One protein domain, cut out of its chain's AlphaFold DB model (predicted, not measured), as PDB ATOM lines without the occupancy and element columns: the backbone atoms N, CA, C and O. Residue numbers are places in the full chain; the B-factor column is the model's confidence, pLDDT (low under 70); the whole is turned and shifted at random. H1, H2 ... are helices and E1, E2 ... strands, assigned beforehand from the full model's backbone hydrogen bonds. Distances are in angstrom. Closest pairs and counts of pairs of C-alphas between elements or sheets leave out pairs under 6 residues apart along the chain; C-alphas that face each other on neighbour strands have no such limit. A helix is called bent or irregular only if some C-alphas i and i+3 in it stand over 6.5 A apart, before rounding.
ATOM      1  N   LYS A   2     -53.261  13.689  45.986       80.88
ATOM      2  CA  LYS A   2     -54.143  12.514  45.800       80.88
ATOM      3  C   LYS A   2     -54.617  12.323  44.355       80.88
ATOM      4  O   LYS A   2     -54.579  11.209  43.863       80.88
ATOM      5  N   THR A   3     -55.002  13.403  43.675       82.31
ATOM      6  CA  THR A   3     -55.401  13.364  42.258       82.31
ATOM      7  C   THR A   3     -54.261  12.887  41.355       82.31
ATOM      8  O   THR A   3     -54.452  11.959  40.590       82.31
ATOM      9  N   LEU A   4     -53.048  13.427  41.517       80.25
ATOM     10  CA  LEU A   4     -51.871  12.993  40.746       80.25
ATOM     11  C   LEU A   4     -51.538  11.512  40.964       80.25
ATOM     12  O   LEU A   4     -51.156  10.835  40.025       80.25
ATOM     13  N   ALA A   5     -51.710  11.006  42.187       85.31
ATOM     14  CA  ALA A   5     -51.477   9.597  42.505       85.31
ATOM     15  C   ALA A   5     -52.515   8.642  41.895       85.31
ATOM     16  O   ALA A   5     -52.277   7.442  41.877       85.31
ATOM     17  N   LYS A   6     -53.671   9.149  41.442       89.44
ATOM     18  CA  LYS A   6     -54.652   8.349  40.693       89.44
ATOM     19  C   LYS A   6     -54.270   8.226  39.219       89.44
ATOM     20  O   LYS A   6     -54.476   7.173  38.637       89.44
ATOM     21  N   GLU A   7     -53.710   9.290  38.650       90.81
ATOM     22  CA  GLU A   7     -53.374   9.370  37.220       90.81
ATOM     23  C   GLU A   7     -51.983   8.813  36.884       90.81
ATOM     24  O   GLU A   7     -51.674   8.560  35.724       90.81
ATOM     25  N   LEU A   8     -51.108   8.662  37.882       88.44
ATOM     26  CA  LEU A   8     -49.717   8.258  37.693       88.44
ATOM     27  C   LEU A   8     -49.433   6.912  38.365       88.44
ATOM     28  O   LEU A   8     -49.988   6.634  39.428       88.44
ATOM     29  N   PRO A   9     -48.480   6.119  37.843       88.88
ATOM     30  CA  PRO A   9     -48.112   4.817  38.407       88.88
ATOM     31  C   PRO A   9     -47.291   4.924  39.711       88.88
ATOM     32  O   PRO A   9     -46.578   3.995  40.080       88.88
ATOM     33  N   TYR A  10     -47.350   6.062  40.411       89.12
ATOM     34  CA  TYR A  10     -46.542   6.357  41.592       89.12
ATOM     35  C   TYR A  10     -47.412   6.629  42.817       89.12
ATOM     36  O   TYR A  10     -48.376   7.395  42.776       89.12
ATOM     37  N   GLY A  11     -47.009   6.058  43.953       90.69
ATOM     38  CA  GLY A  11     -47.666   6.291  45.234       90.69
ATOM     39  C   GLY A  11     -47.556   7.742  45.721       90.69
ATOM     40  O   GLY A  11     -46.644   8.494  45.369       90.69
ATOM     41  N   GLN A  12     -48.466   8.115  46.620       91.19
ATOM     42  CA  GLN A  12     -48.569   9.459  47.204       91.19
ATOM     43  C   GLN A  12     -47.251   9.972  47.816       91.19
ATOM     44  O   GLN A  12     -46.876  11.127  47.609       91.19
ATOM     45  N   CYS A  13     -46.525   9.108  48.532       90.25
ATOM     46  CA  CYS A  13     -45.236   9.457  49.131       90.25
ATOM     47  C   CYS A  13     -44.155   9.734  48.079       90.25
ATOM     48  O   CYS A  13     -43.441  10.726  48.204       90.25
ATOM     49  N   ALA A  14     -44.073   8.915  47.025       89.19
ATOM     50  CA  ALA A  14     -43.099   9.099  45.949       89.19
ATOM     51  C   ALA A  14     -43.336  10.419  45.201       89.19
ATOM     52  O   ALA A  14     -42.399  11.183  44.970       89.19
ATOM     53  N   LEU A  15     -44.603  10.738  44.915       90.19
ATOM     54  CA  LEU A  15     -44.978  12.005  44.289       90.19
ATOM     55  C   LEU A  15     -44.664  13.209  45.177       90.19
ATOM     56  O   LEU A  15     -44.149  14.206  44.679       90.19
ATOM     57  N   ARG A  16     -44.918  13.131  46.490       88.44
ATOM     58  CA  ARG A  16     -44.538  14.202  47.426       88.44
ATOM     59  C   ARG A  16     -43.030  14.458  47.392       88.44
ATOM     60  O   ARG A  16     -42.622  15.604  47.231       88.44
ATOM     61  N   THR A  17     -42.216  13.406  47.465       91.69
ATOM     62  CA  THR A  17     -40.753  13.521  47.379       91.69
ATOM     63  C   THR A  17     -40.311  14.149  46.058       91.69
ATOM     64  O   THR A  17     -39.489  15.064  46.061       91.69
ATOM     65  N   ALA A  18     -40.873  13.709  44.929       92.38
ATOM     66  CA  ALA A  18     -40.549  14.261  43.616       92.38
ATOM     67  C   ALA A  18     -40.910  15.754  43.510       92.38
ATOM     68  O   ALA A  18     -40.089  16.558  43.074       92.38
ATOM     69  N   LEU A  19     -42.101  16.148  43.972       92.00
ATOM     70  CA  LEU A  19     -42.542  17.546  43.964       92.00
ATOM     71  C   LEU A  19     -41.679  18.431  44.872       92.00
ATOM     72  O   LEU A  19     -41.347  19.550  44.487       92.00
ATOM     73  N   ASN A  20     -41.271  17.932  46.041       91.81
ATOM     74  CA  ASN A  20     -40.349  18.648  46.924       91.81
ATOM     75  C   ASN A  20     -38.975  18.850  46.264       91.81
ATOM     76  O   ASN A  20     -38.414  19.938  46.359       91.81
ATOM     77  N   ARG A  21     -38.462  17.849  45.536       93.31
ATOM     78  CA  ARG A  21     -37.202  17.970  44.779       93.31
ATOM     79  C   ARG A  21     -37.306  18.984  43.642       93.31
ATOM     80  O   ARG A  21     -36.421  19.817  43.501       93.31
ATOM     81  N   LEU A  22     -38.394  18.957  42.873       94.50
ATOM     82  CA  LEU A  22     -38.642  19.942  41.812       94.50
ATOM     83  C   LEU A  22     -38.743  21.365  42.365       94.50
ATOM     84  O   LEU A  22     -38.264  22.313  41.750       94.50
ATOM     85  N   GLN A  23     -39.350  21.513  43.539       92.94
ATOM     86  CA  GLN A  23     -39.454  22.795  44.214       92.94
ATOM     87  C   GLN A  23     -38.091  23.297  44.706       92.94
ATOM     88  O   GLN A  23     -37.745  24.450  44.447       92.94
ATOM     89  N   ALA A  24     -37.301  22.431  45.345       89.12
ATOM     90  CA  ALA A  24     -35.944  22.755  45.785       89.12
ATOM     91  C   ALA A  24     -35.033  23.131  44.605       89.12
ATOM     92  O   ALA A  24     -34.255  24.069  44.705       89.12
ATOM     93  N   ALA A  25     -35.194  22.460  43.463       92.31
ATOM     94  CA  ALA A  25     -34.484  22.772  42.226       92.31
ATOM     95  C   ALA A  25     -35.018  24.025  41.495       92.31
ATOM     96  O   ALA A  25     -34.544  24.347  40.413       92.31
ATOM     97  N   GLY A  26     -36.020  24.725  42.039       91.88
ATOM     98  CA  GLY A  26     -36.527  25.981  41.474       91.88
ATOM     99  C   GLY A  26     -37.504  25.831  40.302       91.88
ATOM    100  O   GLY A  26     -37.905  26.834  39.719       91.88
ATOM    101  N   HIS A  27     -37.931  24.613  39.960       93.62
ATOM    102  CA  HIS A  27     -38.858  24.360  38.847       93.62
ATOM    103  C   HIS A  27     -40.330  24.518  39.220       93.62
ATOM    104  O   HIS A  27     -41.189  24.591  38.345       93.62
ATOM    105  N   LEU A  28     -40.646  24.514  40.512       94.06
ATOM    106  CA  LEU A  28     -42.019  24.435  40.987       94.06
ATOM    107  C   LEU A  28     -42.225  25.331  42.206       94.06
ATOM    108  O   LEU A  28     -41.346  25.427  43.061       94.06
ATOM    109  N   ARG A  29     -43.402  25.948  42.323       92.38
ATOM    110  CA  ARG A  29     -43.902  26.565  43.561       92.38
ATOM    111  C   ARG A  29     -45.364  26.201  43.772       92.38
ATOM    112  O   ARG A  29     -46.122  26.022  42.824       92.38
ATOM    113  N   ARG A  30     -45.758  26.081  45.035       91.88
ATOM    114  CA  ARG A  30     -47.137  25.825  45.457       91.88
ATOM    115  C   ARG A  30     -47.623  27.010  46.270       91.88
ATOM    116  O   ARG A  30     -46.836  27.633  46.980       91.88
ATOM    117  N   GLY A  31     -48.901  27.327  46.149       88.44
ATOM    118  CA  GLY A  31     -49.489  28.418  46.903       88.44
ATOM    119  C   GLY A  31     -50.955  28.626  46.583       88.44
ATOM    120  O   GLY A  31     -51.615  27.756  46.014       88.44
ATOM    121  N   ARG A  32     -51.464  29.797  46.951       87.94
ATOM    122  CA  ARG A  32     -52.834  30.219  46.678       87.94
ATOM    123  C   ARG A  32     -52.847  31.508  45.876       87.94
ATOM    124  O   ARG A  32     -51.990  32.371  46.051       87.94
ATOM    125  N   GLU A  33     -53.845  31.627  45.023       87.12
ATOM    126  CA  GLU A  33     -54.121  32.816  44.224       87.12
ATOM    127  C   GLU A  33     -55.528  33.306  44.546       87.12
ATOM    128  O   GLU A  33     -56.451  32.495  44.671       87.12
ATOM    129  N   HIS A  34     -55.681  34.615  44.713       85.38
ATOM    130  CA  HIS A  34     -56.973  35.233  44.980       85.38
ATOM    131  C   HIS A  34     -57.611  35.702  43.674       85.38
ATOM    132  O   HIS A  34     -57.174  36.692  43.093       85.38
ATOM    133  N   LEU A  35     -58.637  34.998  43.198       81.19
ATOM    134  CA  LEU A  35     -59.344  35.356  41.971       81.19
ATOM    135  C   LEU A  35     -60.674  36.027  42.291       81.19
ATOM    136  O   LEU A  35     -61.475  35.489  43.055       81.19
ATOM    137  N   THR A  36     -60.931  37.158  41.642       80.62
ATOM    138  CA  THR A  36     -62.250  37.794  41.627       80.62
ATOM    139  C   THR A  36     -62.992  37.325  40.382       80.62
ATOM    140  O   THR A  36     -62.547  37.562  39.260       80.62
ATOM    141  N   ALA A  37     -64.104  36.619  40.567       75.31
ATOM    142  CA  ALA A  37     -64.977  36.212  39.475       75.31
ATOM    143  C   ALA A  37     -65.701  37.428  38.872       75.31
ATOM    144  O   ALA A  37     -65.872  38.455  39.527       75.31
ATOM    145  N   VAL A  38     -66.203  37.282  37.643       69.50
ATOM    146  CA  VAL A  38     -66.991  38.321  36.946       69.50
ATOM    147  C   VAL A  38     -68.246  38.721  37.743       69.50
ATOM    148  O   VAL A  38     -68.688  39.863  37.681       69.50
ATOM    149  N   SER A  39     -68.781  37.806  38.555       75.50
ATOM    150  CA  SER A  39     -69.882  38.036  39.502       75.50
ATOM    151  C   SER A  39     -69.516  38.920  40.705       75.50
ATOM    152  O   SER A  39     -70.389  39.231  41.512       75.50
ATOM    153  N   GLY A  40     -68.243  39.294  40.868       73.69
ATOM    154  CA  GLY A  40     -67.728  40.044  42.016       73.69
ATOM    155  C   GLY A  40     -67.390  39.184  43.240       73.69
ATOM    156  O   GLY A  40     -66.919  39.715  44.243       73.69
ATOM    157  N   THR A  41     -67.592  37.862  43.186       78.88
ATOM    158  CA  THR A  41     -67.204  36.950  44.273       78.88
ATOM    159  C   THR A  41     -65.714  36.640  44.217       78.88
ATOM    160  O   THR A  41     -65.179  36.310  43.158       78.88
ATOM    161  N   ALA A  42     -65.038  36.724  45.361       82.25
ATOM    162  CA  ALA A  42     -63.606  36.488  45.456       82.25
ATOM    163  C   ALA A  42     -63.295  35.132  46.109       82.25
ATOM    164  O   ALA A  42     -63.886  34.773  47.130       82.25
ATOM    165  N   HIS A  43     -62.372  34.373  45.517       82.31
ATOM    166  CA  HIS A  43     -62.029  33.017  45.940       82.31
ATOM    167  C   HIS A  43     -60.514  32.824  46.025       82.31
ATOM    168  O   HIS A  43     -59.775  33.172  45.105       82.31
ATOM    169  N   TRP A  44     -60.056  32.196  47.109       83.25
ATOM    170  CA  TRP A  44     -58.697  31.667  47.199       83.25
ATOM    171  C   TRP A  44     -58.639  30.278  46.572       83.25
ATOM    172  O   TRP A  44     -59.348  29.370  47.001       83.25
ATOM    173  N   ILE A  45     -57.763  30.103  45.587       84.19
ATOM    174  CA  ILE A  45     -57.586  28.837  44.876       84.19
ATOM    175  C   ILE A  45     -56.163  28.343  45.092       84.19
ATOM    176  O   ILE A  45     -55.208  29.077  44.844       84.19
ATOM    177  N   THR A  46     -56.003  27.092  45.521       84.56
ATOM    178  CA  THR A  46     -54.688  26.444  45.584       84.56
ATOM    179  C   THR A  46     -54.182  26.152  44.175       84.56
ATOM    180  O   THR A  46     -54.854  25.478  43.392       84.56
ATOM    181  N   ARG A  47     -52.975  26.618  43.856       85.94
ATOM    182  CA  ARG A  47     -52.312  26.390  42.571       85.94
ATOM    183  C   ARG A  47     -50.909  25.839  42.769       85.94
ATOM    184  O   ARG A  47     -50.238  26.069  43.773       85.94
ATOM    185  N   THR A  48     -50.481  25.078  41.771       88.81
ATOM    186  CA  THR A  48     -49.086  24.680  41.593       88.81
ATOM    187  C   THR A  48     -48.596  25.342  40.318       88.81
ATOM    188  O   THR A  48     -49.188  25.136  39.261       88.81
ATOM    189  N   TRP A  49     -47.544  26.142  40.421       90.69
ATOM    190  CA  TRP A  49     -46.898  26.795  39.290       90.69
ATOM    191  C   TRP A  49     -45.621  26.045  38.932       90.69
ATOM    192  O   TRP A  49     -44.879  25.620  39.818       90.69
ATOM    193  N   PHE A  50     -45.376  25.878  37.636       91.69
ATOM    194  CA  PHE A  50     -44.239  25.138  37.100       91.69
ATOM    195  C   PHE A  50     -43.506  25.965  36.040       91.69
ATOM    196  O   PHE A  50     -44.142  26.623  35.219       91.69
ATOM    197  N   SER A  51     -42.176  25.888  36.040       86.81
ATOM    198  CA  SER A  51     -41.283  26.472  35.041       86.81
ATOM    199  C   SER A  51     -40.318  25.407  34.520       86.81
ATOM    200  O   SER A  51     -39.693  24.676  35.293       86.81
ATOM    201  N   ARG A  52     -40.154  25.345  33.192       86.06
ATOM    202  CA  ARG A  52     -39.161  24.460  32.553       86.06
ATOM    203  C   ARG A  52     -37.735  24.833  32.944       86.06
ATOM    204  O   ARG A  52     -36.929  23.947  33.196       86.06
ATOM    205  N   THR A  53     -37.451  26.126  33.034       86.50
ATOM    206  CA  THR A  53     -36.172  26.648  33.522       86.50
ATOM    207  C   THR A  53     -36.225  26.750  35.041       86.50
ATOM    208  O   THR A  53     -37.217  27.249  35.577       86.50
ATOM    209  N   ALA A  54     -35.184  26.288  35.731       90.44
ATOM    210  CA  ALA A  54     -35.045  26.503  37.166       90.44
ATOM    211  C   ALA A  54     -35.015  28.010  37.462       90.44
ATOM    212  O   ALA A  54     -34.318  28.763  36.782       90.44
ATOM    213  N   ARG A  55     -35.797  28.452  38.447       91.06
ATOM    214  CA  ARG A  55     -35.868  29.851  38.878       91.06
ATOM    215  C   ARG A  55     -35.391  29.975  40.314       91.06
ATOM    216  O   ARG A  55     -35.727  29.130  41.149       91.06
ATOM    217  N   ASP A  56     -34.624  31.023  40.572       90.56
ATOM    218  CA  ASP A  56     -34.195  31.384  41.917       90.56
ATOM    219  C   ASP A  56     -35.352  31.982  42.737       90.56
ATOM    220  O   ASP A  56     -36.476  32.175  42.257       90.56
ATOM    221  N   ASP A  57     -35.089  32.219  44.020       89.00
ATOM    222  CA  ASP A  57     -36.100  32.728  44.942       89.00
ATOM    223  C   ASP A  57     -36.510  34.179  44.630       89.00
ATOM    224  O   ASP A  57     -37.680  34.511  44.823       89.00
ATOM    225  N   ASP A  58     -35.615  35.013  44.084       89.44
ATOM    226  CA  ASP A  58     -35.951  36.387  43.676       89.44
ATOM    227  C   ASP A  58     -36.947  36.397  42.512       89.44
ATOM    228  O   ASP A  58     -37.971  37.087  42.553       89.44
ATOM    229  N   TRP A  59     -36.722  35.549  41.507       91.38
ATOM    230  CA  TRP A  59     -37.653  35.391  40.399       91.38
ATOM    231  C   TRP A  59     -39.026  34.921  40.887       91.38
ATOM    232  O   TRP A  59     -40.050  35.472  40.478       91.38
ATOM    233  N   TRP A  60     -39.078  33.940  41.797       89.88
ATOM    234  CA  TRP A  60     -40.347  33.491  42.379       89.88
ATOM    235  C   TRP A  60     -41.013  34.577  43.234       89.88
ATOM    236  O   TRP A  60     -42.242  34.683  43.225       89.88
ATOM    237  N   ALA A  61     -40.241  35.421  43.919       88.12
ATOM    238  CA  ALA A  61     -40.773  36.567  44.647       88.12
ATOM    239  C   ALA A  61     -41.408  37.587  43.691       88.12
ATOM    240  O   ALA A  61     -42.566  37.976  43.872       88.12
ATOM    241  N   ARG A  62     -40.714  37.941  42.605       88.56
ATOM    242  CA  ARG A  62     -41.269  38.775  41.528       88.56
ATOM    243  C   ARG A  62     -42.518  38.156  40.914       88.56
ATOM    244  O   ARG A  62     -43.499  38.859  40.703       88.56
ATOM    245  N   PHE A  63     -42.534  36.841  40.703       88.25
ATOM    246  CA  PHE A  63     -43.696  36.126  40.173       88.25
ATOM    247  C   PHE A  63     -44.931  36.285  41.063       88.25
ATOM    248  O   PHE A  63     -46.043  36.410  40.552       88.25
ATOM    249  N   THR A  64     -44.770  36.295  42.389       85.25
ATOM    250  CA  THR A  64     -45.915  36.469  43.302       85.25
ATOM    251  C   THR A  64     -46.514  37.869  43.287       85.25
ATOM    252  O   THR A  64     -47.720  38.002  43.484       85.25
ATOM    253  N   ARG A  65     -45.694  38.884  42.998       84.81
ATOM    254  CA  ARG A  65     -46.139  40.259  42.719       84.81
ATOM    255  C   ARG A  65     -46.638  40.425  41.281       84.81
ATOM    256  O   ARG A  65     -47.373  41.352  40.979       84.81
ATOM    257  N   GLY A  66     -46.263  39.468  40.434       82.56
ATOM    258  CA  GLY A  66     -46.541  39.417  39.012       82.56
ATOM    259  C   GLY A  66     -45.716  40.397  38.180       82.56
ATOM    260  O   GLY A  66     -46.089  40.725  37.063       82.56
ATOM    261  N   ASP A  67     -44.537  40.749  38.694       81.56
ATOM    262  CA  ASP A  67     -43.524  41.586  38.043       81.56
ATOM    263  C   ASP A  67     -42.516  40.744  37.234       81.56
ATOM    264  O   ASP A  67     -41.338  41.104  37.076       81.56
ATOM    265  N   ARG A 166     -50.792  36.709  45.053       84.69
ATOM    266  CA  ARG A 166     -50.376  35.315  45.254       84.69
ATOM    267  C   ARG A 166     -49.676  35.166  46.598       84.69
ATOM    268  O   ARG A 166     -48.876  36.008  46.989       84.69
ATOM    269  N   MET A 167     -49.938  34.056  47.277       87.12
ATOM    270  CA  MET A 167     -49.275  33.683  48.527       87.12
ATOM    271  C   MET A 167     -48.674  32.287  48.376       87.12
ATOM    272  O   MET A 167     -49.367  31.374  47.930       87.12
ATOM    273  N   LEU A 168     -47.399  32.111  48.727       88.50
ATOM    274  CA  LEU A 168     -46.735  30.807  48.645       88.50
ATOM    275  C   LEU A 168     -47.036  29.952  49.877       88.50
ATOM    276  O   LEU A 168     -47.384  30.461  50.942       88.50
ATOM    277  N   GLU A 169     -46.880  28.640  49.726       92.00
ATOM    278  CA  GLU A 169     -47.025  27.655  50.795       92.00
ATOM    279  C   GLU A 169     -45.777  26.779  50.911       92.00
ATOM    280  O   GLU A 169     -45.136  26.431  49.915       92.00
ATOM    281  N   CYS A 170     -45.460  26.371  52.141       92.12
ATOM    282  CA  CYS A 170     -44.412  25.397  52.400       92.12
ATOM    283  C   CYS A 170     -44.734  24.063  51.722       92.12
ATOM    284  O   CYS A 170     -45.811  23.493  51.900       92.12
ATOM    285  N   GLY A 171     -43.754  23.523  51.005       85.62
ATOM    286  CA  GLY A 171     -43.910  22.273  50.274       85.62
ATOM    287  C   GLY A 171     -44.152  21.031  51.137       85.62
ATOM    288  O   GLY A 171     -44.715  20.053  50.640       85.62
ATOM    289  N   GLU A 172     -43.747  21.087  52.407       86.81
ATOM    290  CA  GLU A 172     -43.844  19.972  53.348       86.81
ATOM    291  C   GLU A 172     -45.067  20.093  54.266       86.81
ATOM    292  O   GLU A 172     -45.917  19.207  54.285       86.81
ATOM    293  N   CYS A 173     -45.192  21.206  54.994       88.31
ATOM    294  CA  CYS A 173     -46.254  21.397  55.989       88.31
ATOM    295  C   CYS A 173     -47.435  22.254  55.506       88.31
ATOM    296  O   CYS A 173     -48.430  22.366  56.216       88.31
ATOM    297  N   GLY A 174     -47.345  22.877  54.326       86.88
ATOM    298  CA  GLY A 174     -48.409  23.724  53.772       86.88
ATOM    299  C   GLY A 174     -48.552  25.102  54.424       86.88
ATOM    300  O   GLY A 174     -49.457  25.847  54.055       86.88
ATOM    301  N   THR A 175     -47.684  25.471  55.374       88.88
ATOM    302  CA  THR A 175     -47.730  26.788  56.026       88.88
ATOM    303  C   THR A 175     -47.590  27.909  54.992       88.88
ATOM    304  O   THR A 175     -46.587  27.922  54.270       88.88
ATOM    305  N   PRO A 176     -48.550  28.850  54.915       88.44
ATOM    306  CA  PRO A 176     -48.461  29.977  54.004       88.44
ATOM    307  C   PRO A 176     -47.427  30.996  54.489       88.44
ATOM    308  O   PRO A 176     -47.239  31.186  55.693       88.44
ATOM    309  N   GLY A 177     -46.777  31.681  53.556       85.12
ATOM    310  CA  GLY A 177     -45.818  32.727  53.884       85.12
ATOM    311  C   GLY A 177     -45.441  33.589  52.683       85.12
ATOM    312  O   GLY A 177     -45.705  33.208  51.538       85.12
ATOM    313  N   PRO A 178     -44.828  34.757  52.937       83.69
ATOM    314  CA  PRO A 178     -44.222  35.539  51.874       83.69
ATOM    315  C   PRO A 178     -43.029  34.762  51.273       83.69
ATOM    316  O   PRO A 178     -42.457  33.907  51.964       83.69
ATOM    317  N   PRO A 179     -42.650  35.017  50.008       82.56
ATOM    318  CA  PRO A 179     -41.567  34.300  49.328       82.56
ATOM    319  C   PRO A 179     -40.254  34.261  50.113       82.56
ATOM    320  O   PRO A 179     -39.603  33.222  50.178       82.56
ATOM    321  N   GLU A 180     -39.919  35.353  50.796       84.75
ATOM    322  CA  GLU A 180     -38.689  35.512  51.574       84.75
ATOM    323  C   GLU A 180     -38.662  34.596  52.811       84.75
ATOM    324  O   GLU A 180     -37.598  34.211  53.290       84.75
ATOM    325  N   ALA A 181     -39.830  34.200  53.329       86.75
ATOM    326  CA  ALA A 181     -39.939  33.234  54.423       86.75
ATOM    327  C   ALA A 181     -39.878  31.773  53.937       86.75
ATOM    328  O   ALA A 181     -39.830  30.846  54.757       86.75
ATOM    329  N   LEU A 182     -39.902  31.565  52.618       88.12
ATOM    330  CA  LEU A 182     -39.978  30.264  51.968       88.12
ATOM    331  C   LEU A 182     -38.863  30.053  50.921       88.12
ATOM    332  O   LEU A 182     -39.183  29.643  49.800       88.12
ATOM    333  N   PRO A 183     -37.567  30.273  51.235       86.56
ATOM    334  CA  PRO A 183     -36.505  29.982  50.279       86.56
ATOM    335  C   PRO A 183     -36.493  28.490  49.925       86.56
ATOM    336  O   PRO A 183     -36.719  27.618  50.780       86.56
ATOM    337  N   GLY A 184     -36.350  28.192  48.631       84.38
ATOM    338  CA  GLY A 184     -36.538  26.839  48.084       84.38
ATOM    339  C   GLY A 184     -37.959  26.271  48.269       84.38
ATOM    340  O   GLY A 184     -38.189  25.068  48.119       84.38
ATOM    341  N   GLY A 185     -38.933  27.109  48.637       85.94
ATOM    342  CA  GLY A 185     -40.325  26.753  48.921       85.94
ATOM    343  C   GLY A 185     -40.557  25.983  50.231       85.94
ATOM    344  O   GLY A 185     -41.630  25.405  50.425       85.94
ATOM    345  N   MET A 186     -39.577  25.917  51.129       89.81
ATOM    346  CA  MET A 186     -39.737  25.308  52.457       89.81
ATOM    347  C   MET A 186     -39.755  26.399  53.520       89.81
ATOM    348  O   MET A 186     -39.136  27.430  53.325       89.81
ATOM    349  N   CYS A 187     -40.452  26.210  54.639       89.88
ATOM    350  CA  CYS A 187     -40.355  27.139  55.767       89.88
ATOM    351  C   CYS A 187     -39.135  26.812  56.637       89.88
ATOM    352  O   CYS A 187     -38.661  25.674  56.627       89.88
ATOM    353  N   GLY A 188     -38.666  27.783  57.428       85.56
ATOM    354  CA  GLY A 188     -37.510  27.592  58.316       85.56
ATOM    355  C   GLY A 188     -37.652  26.380  59.242       85.56
ATOM    356  O   GLY A 188     -36.747  25.557  59.320       85.56
ATOM    357  N   ALA A 189     -38.838  26.175  59.828       86.88
ATOM    358  CA  ALA A 189     -39.106  25.014  60.682       86.88
ATOM    359  C   ALA A 189     -38.905  23.672  59.950       86.88
ATOM    360  O   ALA A 189     -38.285  22.762  60.493       86.88
ATOM    361  N   CYS A 190     -39.371  23.550  58.701       86.75
ATOM    362  CA  CYS A 190     -39.165  22.344  57.889       86.75
ATOM    363  C   CYS A 190     -37.730  22.205  57.362       86.75
ATOM    364  O   CYS A 190     -37.327  21.098  57.025       86.75
ATOM    365  N   ARG A 191     -36.952  23.296  57.313       86.50
ATOM    366  CA  ARG A 191     -35.503  23.256  57.053       86.50
ATOM    367  C   ARG A 191     -34.673  22.909  58.295       86.50
ATOM    368  O   ARG A 191     -33.458  22.791  58.189       86.50
ATOM    369  N   GLY A 192     -35.300  22.748  59.462       83.31
ATOM    370  CA  GLY A 192     -34.599  22.519  60.728       83.31
ATOM    371  C   GLY A 192     -34.006  23.788  61.345       83.31
ATOM    372  O   GLY A 192     -33.276  23.708  62.331       83.31
ATOM    373  N   GLU A 193     -34.334  24.967  60.811       80.50
ATOM    374  CA  GLU A 193     -34.009  26.230  61.461       80.50
ATOM    375  C   GLU A 193     -34.887  26.354  62.705       80.50
ATOM    376  O   GLU A 193     -36.121  26.313  62.633       80.50
ATOM    377  N   ARG A 194     -34.258  26.531  63.871       61.69
ATOM    378  CA  ARG A 194     -34.990  27.034  65.031       61.69
ATOM    379  C   ARG A 194     -35.536  28.390  64.632       61.69
ATOM    380  O   ARG A 194     -34.761  29.288  64.306       61.69
TER     381      ARG A 194
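AT A GLANCE: This is residues 2 to 67 and 166 to 194 of the 229 residues of an uncharacterized protein of Streptomyces scabiei (strain 87.22) (UniProt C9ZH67). A long bent hairpin, E1 and E2, with short E3 beside E1, makes a strongly twisted antiparallel sheet, order E2, E1, E3; H3 runs along one face, H2 stands up from the opposite face, and H1 caps H2's far end. Ninety-five residues are printed, with three helices and three strands, H1 H2 E1 E2 H3 E3, class mixed; the whole is compact, radius of gyration of the C-alphas 14.2 A, spans 40 by 34 by 28 A.

HOW THE PARTS SIT: Look first at the hairpin of E1, residues 28 to 36, and E2, residues 42 to 50: N 31 and O 47 are 3.0 A apart, within hydrogen-bond range. E3, residues 166 to 169, is antiparallel to E1, with N 32 and O 167 at 2.8 A. H3, residues 57 to 65, is on the sheet; its closest C-alphas to E3 are Thr 64 and Arg 166, 5.0 A. H2, residues 12 to 24, stands up at 57 degrees on the opposite face, its local plane only just fitted, to 6 C-alphas; Leu 22 and Leu 28 of E1 are the closest C-alphas, 5.7 A. H1, residues 2 to 7, touches H2's residues 12 to 15 alone, about perpendicular at 79 degrees; C-alphas 5 and 12 are closest, 5.5 A. In H1, H2 and H3 every O i to N i+4 pair is within hydrogen-bond range.

IN THESE COORDINATES: Find C-alpha 2 at (-54.143, 12.514, 45.800), where H1 begins; H2 runs 18.4 A, E1 24.3 A, E2 24.0 A, and E3 ends at C-alpha 169, (-47.025, 27.655, 50.795).

THE WHOLE: Residues 68 to 165 are not printed, and C-alphas 67 and 166 are 11.8 A apart across the cut. Residues 170 to 194 hold no named element. Residues 38 and 194 have pLDDT under 70.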